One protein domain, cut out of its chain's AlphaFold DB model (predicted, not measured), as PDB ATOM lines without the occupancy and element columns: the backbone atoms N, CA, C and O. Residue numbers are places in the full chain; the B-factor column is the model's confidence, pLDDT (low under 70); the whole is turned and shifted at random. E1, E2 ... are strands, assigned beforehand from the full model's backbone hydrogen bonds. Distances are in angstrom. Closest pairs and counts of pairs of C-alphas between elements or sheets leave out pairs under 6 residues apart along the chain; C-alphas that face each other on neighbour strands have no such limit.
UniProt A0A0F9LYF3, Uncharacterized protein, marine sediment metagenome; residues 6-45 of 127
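Overview. This is residues 6 to 45 of the 127 residues of an uncharacterized protein of marine sediment metagenome (UniProt A0A0F9LYF3). Look for one small, strongly twisted sheet of three strands, with E1 in the middle, E2 along one side of it and E3 along the other, and a loop at each end of a long, narrow outline. The loop of residues 13 to 17 turns E1 back into E2 at one end, and at the other the loop of residues 27 to 36 brings the chain round from E2 to E3. You have 40 printed residues, no named helix and three strands, E1, E2, E3 along the chain; the sheet's order is E2, E1, E3, it is mixed, and the class is all strand. The whole is only just loose, close to compact, with a radius of gyration of the C-alphas of 11.0 A, and it is a rod that spans 35 by 13 by 12 A.

Arrangement. Start at the sheet's inner strand, E1, residues 6 to 12. On one side of it find E2, residues 18 to 26, an edge strand and antiparallel to E1, with 147 degrees between their directions; the two form a hairpin. C-alphas 18 and 11 face each other at 4.4 A, and so do C-alphas 25 and 6 at 5.1 A. Look there for N 8 and O 23 at 2.8 A and N 19 and O 10 at 2.9 A, both within hydrogen-bond range. E2 bends by 79 degrees at residue 22. On the other side of E1 find the other edge strand, E3, residues 37 to 43, parallel to E1 at 32 degrees. C-alphas 9 and 39 face each other at 4.5 A; N 9 and O 38 at 2.8 A and N 43 and O 11 at 2.9 A are within hydrogen-bond range. The closest C-alphas of E2 and E3, those of Thr 18 and Val 39, are 7.8 A apart.

Along the chain. Find C-alpha 6 at (67.120, -15.466, -81.163); from there E1 runs 18.7 A to C-alpha 12 at (52.749, -25.356, -74.371). E2 runs from Thr 18 to Leu 26, 19.7 A from first to last C-alpha, and has the most residues of the three strands, nine. E3 runs 15.6 A from His 37 to C-alpha 43 at (51.185, -21.172, -76.459).

Size, cuts and confidence. The two C-alphas farthest apart, those of Ile 14 and Lys 29, are 34.8 A apart, one in each loop. The link from E1 to E2 is tight, with 5 residues, and that from E2 to E3 is short, with 10. The printed part runs from residue 6 to residue 45 without a cut. In this model the mean pLDDT of the printed part is 94.0, and no printed residue is under 70.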
ATOM      1  N   SER A   6      67.487 -14.277 -81.930       94.44
ATOM      2  CA  SER A   6      67.120 -15.466 -81.163       94.44
ATOM      3  C   SER A   6      65.959 -16.192 -81.822       94.44
ATOM      4  O   SER A   6      65.118 -15.550 -82.450       94.44
ATOM      5  N   MET A   7      65.895 -17.511 -81.669       96.12
ATOM      6  CA  MET A   7      64.694 -18.269 -82.010       96.12
ATOM      7  C   MET A   7      63.653 -18.084 -80.903       96.12
ATOM      8  O   MET A   7      63.947 -18.309 -79.723       96.12
ATOM      9  N   GLU A   8      62.447 -17.657 -81.269       96.94
ATOM     10  CA  GLU A   8      61.332 -17.599 -80.333       96.94
ATOM     11  C   GLU A   8      60.899 -19.016 -79.950       96.94
ATOM     12  O   GLU A   8      60.662 -19.883 -80.793       96.94
ATOM     13  N   GLN A   9      60.741 -19.207 -78.647       97.56
ATOM     14  CA  GLN A   9      60.128 -20.380 -78.063       97.56
ATOM     15  C   GLN A   9      58.901 -19.996 -77.241       97.56
ATOM     16  O   GLN A   9      58.821 -18.908 -76.663       97.56
ATOM     17  N   LYS A  10      57.957 -20.926 -77.126       97.38
ATOM     18  CA  LYS A  10      56.818 -20.825 -76.209       97.38
ATOM     19  C   LYS A  10      56.697 -22.083 -75.370       97.38
ATOM     20  O   LYS A  10      57.206 -23.136 -75.735       97.38
ATOM     21  N   VAL A  11      56.019 -21.969 -74.233       95.69
ATOM     22  CA  VAL A  11      55.680 -23.118 -73.381       95.69
ATOM     23  C   VAL A  11      54.256 -23.553 -73.692       95.69
ATOM     24  O   VAL A  11      53.323 -22.759 -73.563       95.69
ATOM     25  N   CYS A  12      54.073 -24.811 -74.090       95.69
ATOM     26  CA  CYS A  12      52.749 -25.356 -74.371       95.69
ATOM     27  C   CYS A  12      51.885 -25.387 -73.098       95.69
ATOM     28  O   CYS A  12      52.310 -25.895 -72.060       95.69
ATOM     29  N   LEU A  13      50.653 -24.882 -73.169       94.38
ATOM     30  CA  LEU A  13      49.715 -24.866 -72.041       94.38
ATOM     31  C   LEU A  13      49.158 -26.247 -71.679       94.38
ATOM     32  O   LEU A  13      48.641 -26.415 -70.581       94.38
ATOM     33  N   ILE A  14      49.290 -27.229 -72.570       95.06
ATOM     34  CA  ILE A  14      48.767 -28.584 -72.368       95.06
ATOM     35  C   ILE A  14      49.883 -29.512 -71.881       95.06
ATOM     36  O   ILE A  14      49.818 -30.032 -70.772       95.06
ATOM     37  N   CYS A  15      50.942 -29.693 -72.677       93.69
ATOM     38  CA  CYS A  15      52.018 -30.642 -72.365       93.69
ATOM     39  C   CYS A  15      53.217 -30.024 -71.626       93.69
ATOM     40  O   CYS A  15      54.143 -30.750 -71.263       93.69
ATOM     41  N   ARG A  16      53.235 -28.696 -71.427       93.44
ATOM     42  CA  ARG A  16      54.307 -27.937 -70.747       93.44
ATOM     43  C   ARG A  16      55.691 -28.001 -71.395       93.44
ATOM     44  O   ARG A  16      56.634 -27.442 -70.841       93.44
ATOM     45  N   GLN A  17      55.808 -28.603 -72.576       94.56
ATOM     46  CA  GLN A  17      57.048 -28.600 -73.340       94.56
ATOM     47  C   GLN A  17      57.305 -27.222 -73.949       94.56
ATOM     48  O   GLN A  17      56.380 -26.538 -74.404       94.56
ATOM     49  N   THR A  18      58.574 -26.829 -73.949       96.44
ATOM     50  CA  THR A  18      59.044 -25.680 -74.717       96.44
ATOM     51  C   THR A  18      59.176 -26.096 -76.176       96.44
ATOM     52  O   THR A  18      59.765 -27.135 -76.460       96.44
ATOM     53  N   TYR A  19      58.643 -25.292 -77.089       96.56
ATOM     54  CA  TYR A  19      58.693 -25.556 -78.524       96.56
ATOM     55  C   TYR A  19      59.084 -24.292 -79.292       96.56
ATOM     56  O   TYR A  19      58.785 -23.177 -78.852       96.56
ATOM     57  N   ASP A  20      59.767 -24.474 -80.422       96.38
ATOM     58  CA  ASP A  20      60.121 -23.384 -81.331       96.38
ATOM     59  C   ASP A  20      58.872 -22.911 -82.081       96.38
ATOM     60  O   ASP A  20      58.098 -23.717 -82.594       96.38
ATOM     61  N   THR A  21      58.677 -21.597 -82.180       95.12
ATOM     62  CA  THR A  21      57.560 -21.026 -82.955       95.12
ATOM     63  C   THR A  21      57.931 -20.769 -84.416       95.12
ATOM     64  O   THR A  21      57.102 -20.290 -85.187       95.12
ATOM     65  N   ASN A  22      59.187 -21.045 -84.792       93.19
ATOM     66  CA  ASN A  22      59.827 -20.649 -86.051       93.19
ATOM     67  C   ASN A  22      59.922 -19.126 -86.275       93.19
ATOM     68  O   ASN A  22      60.366 -18.690 -87.339       93.19
ATOM     69  N   ALA A  23      59.545 -18.303 -85.292       95.50
ATOM     70  CA  ALA A  23      59.741 -16.864 -85.360       95.50
ATOM     71  C   ALA A  23      61.151 -16.485 -84.888       95.50
ATOM     72  O   ALA A  23      61.691 -17.042 -83.934       95.50
ATOM     73  N   ILE A  24      61.743 -15.492 -85.549       95.25
ATOM     74  CA  ILE A  24      63.037 -14.929 -85.158       95.25
ATOM     75  C   ILE A  24      62.789 -13.622 -84.413       95.25
ATOM     76  O   ILE A  24      62.150 -12.707 -84.932       95.25
ATOM     77  N   LEU A  25      63.343 -13.515 -83.210       94.50
ATOM     78  CA  LEU A  25      63.407 -12.272 -82.453       94.50
ATOM     79  C   LEU A  25      64.682 -11.524 -82.832       94.50
ATOM     80  O   LEU A  25      65.763 -12.110 -82.840       94.50
ATOM     81  N   LEU A  26      64.557 -10.229 -83.108       94.38
ATOM     82  CA  LEU A  26      65.671  -9.333 -83.411       94.38
ATOM     83  C   LEU A  26      65.703  -8.199 -82.386       94.38
ATOM     84  O   LEU A  26      64.676  -7.576 -82.108       94.38
ATOM     85  N   ASP A  27      66.882  -7.908 -81.837       91.12
ATOM     86  CA  ASP A  27      67.043  -6.748 -80.963       91.12
ATOM     87  C   ASP A  27      66.956  -5.493 -81.833       91.12
ATOM     88  O   ASP A  27      67.744  -5.302 -82.759       91.12
ATOM     89  N   THR A  28      65.984  -4.630 -81.546       92.06
ATOM     90  CA  THR A  28      65.703  -3.436 -82.365       92.06
ATOM     91  C   THR A  28      66.860  -2.440 -82.400       92.06
ATOM     92  O   THR A  28      66.937  -1.628 -83.320       92.06
ATOM     93  N   LYS A  29      67.775  -2.501 -81.426       93.56
ATOM     94  CA  LYS A  29      68.992  -1.681 -81.369       93.56
ATOM     95  C   LYS A  29      70.221  -2.429 -81.892       93.56
ATOM     96  O   LYS A  29      71.329  -1.914 -81.762       93.56
ATOM     97  N   MET A  30      70.034  -3.630 -82.447       88.19
ATOM     98  CA  MET A  30      71.084  -4.553 -82.872       88.19
ATOM     99  C   MET A  30      72.175  -4.714 -81.813       88.19
ATOM    100  O   MET A  30      73.365  -4.681 -82.114       88.19
ATOM    101  N   GLN A  31      71.775  -4.906 -80.555       90.62
ATOM    102  CA  GLN A  31      72.696  -5.255 -79.477       90.62
ATOM    103  C   GLN A  31      72.742  -6.773 -79.273       90.62
ATOM    104  O   GLN A  31      71.712  -7.447 -79.287       90.62
ATOM    105  N   ALA A  32      73.936  -7.329 -79.057       89.38
ATOM    106  CA  ALA A  32      74.120  -8.754 -78.785       89.38
ATOM    107  C   ALA A  32      73.652  -9.099 -77.359       89.38
ATOM    108  O   ALA A  32      74.458  -9.210 -76.435       89.38
ATOM    109  N   ARG A  33      72.335  -9.216 -77.160       87.88
ATOM    110  CA  ARG A  33      71.710  -9.402 -75.836       87.88
ATOM    111  C   ARG A  33      71.026 -10.749 -75.664       87.88
ATOM    112  O   ARG A  33      70.874 -11.197 -74.524       87.88
ATOM    113  N   PHE A  34      70.646 -11.402 -76.754       89.25
ATOM    114  CA  PHE A  34      69.893 -12.641 -76.678       89.25
ATOM    115  C   PHE A  34      70.782 -13.874 -76.533       89.25
ATOM    116  O   PHE A  34      71.925 -13.914 -76.997       89.25
ATOM    117  N   GLU A  35      70.229 -14.880 -75.861       91.56
ATOM    118  CA  GLU A  35      70.662 -16.268 -76.023       91.56
ATOM    119  C   GLU A  35      70.189 -16.807 -77.381       91.56
ATOM    120  O   GLU A  35      69.433 -16.144 -78.087       91.56
ATOM    121  N   ARG A  36      70.615 -18.019 -77.757       91.06
ATOM    122  CA  ARG A  36      70.186 -18.652 -79.020       91.06
ATOM    123  C   ARG A  36      68.667 -18.869 -79.101       91.06
ATOM    124  O   ARG A  36      68.114 -18.794 -80.194       91.06
ATOM    125  N   HIS A  37      68.031 -19.147 -77.964       94.38
ATOM    126  CA  HIS A  37      66.588 -19.349 -77.843       94.38
ATOM    127  C   HIS A  37      66.025 -18.419 -76.771       94.38
ATOM    128  O   HIS A  37      66.708 -18.076 -75.800       94.38
ATOM    129  N   THR A  38      64.781 -17.983 -76.931       94.44
ATOM    130  CA  THR A  38      64.122 -17.088 -75.975       94.44
ATOM    131  C   THR A  38      62.662 -17.465 -75.823       94.44
ATOM    132  O   THR A  38      61.899 -17.406 -76.782       94.44
ATOM    133  N   VAL A  39      62.278 -17.814 -74.595       95.88
ATOM    134  CA  VAL A  39      60.887 -18.109 -74.252       95.88
ATOM    135  C   VAL A  39      60.126 -16.801 -74.064       95.88
ATOM    136  O   VAL A  39      60.442 -16.032 -73.156       95.88
ATOM    137  N   THR A  40      59.129 -16.546 -74.909       94.56
ATOM    138  CA  THR A  40      58.353 -15.291 -74.895       94.56
ATOM    139  C   THR A  40      57.017 -15.406 -74.173       94.56
ATOM    140  O   THR A  40      56.435 -14.388 -73.802       94.56
ATOM    141  N   GLY A  41      56.526 -16.622 -73.929       93.44
ATOM    142  CA  GLY A  41      55.280 -16.821 -73.201       93.44
ATOM    143  C   GLY A  41      54.623 -18.181 -73.432       93.44
ATOM    144  O   GLY A  41      55.271 -19.121 -73.905       93.44
ATOM    145  N   PRO A  42      53.338 -18.308 -73.064       94.50
ATOM    146  CA  PRO A  42      52.560 -19.514 -73.298       94.50
ATOM    147  C   PRO A  42      52.088 -19.632 -74.754       94.50
ATOM    148  O   PRO A  42      51.928 -18.637 -75.462       94.50
ATOM    149  N   GLY A  43      51.803 -20.861 -75.174       94.56
ATOM    150  CA  GLY A  43      51.185 -21.172 -76.459       94.56
ATOM    151  C   GLY A  43      50.668 -22.609 -76.506       94.56
ATOM    152  O   GLY A  43      50.474 -23.238 -75.467       94.56
ATOM    153  N   GLN A  44      50.452 -23.137 -77.704       95.50
ATOM    154  CA  GLN A  44      50.088 -24.531 -77.941       95.50
ATOM    155  C   GLN A  44      51.029 -25.101 -79.008       95.50
ATOM    156  O   GLN A  44      51.198 -24.476 -80.053       95.50
ATOM    157  N   CYS A  45      51.676 -26.234 -78.716       96.31
ATOM    158  CA  CYS A  45      52.579 -26.895 -79.661       96.31
ATOM    159  C   CYS A  45      51.804 -27.652 -80.746       96.31
ATOM    160  O   CYS A  45      50.631 -27.991 -80.549       96.31
TER     161      CYS A  45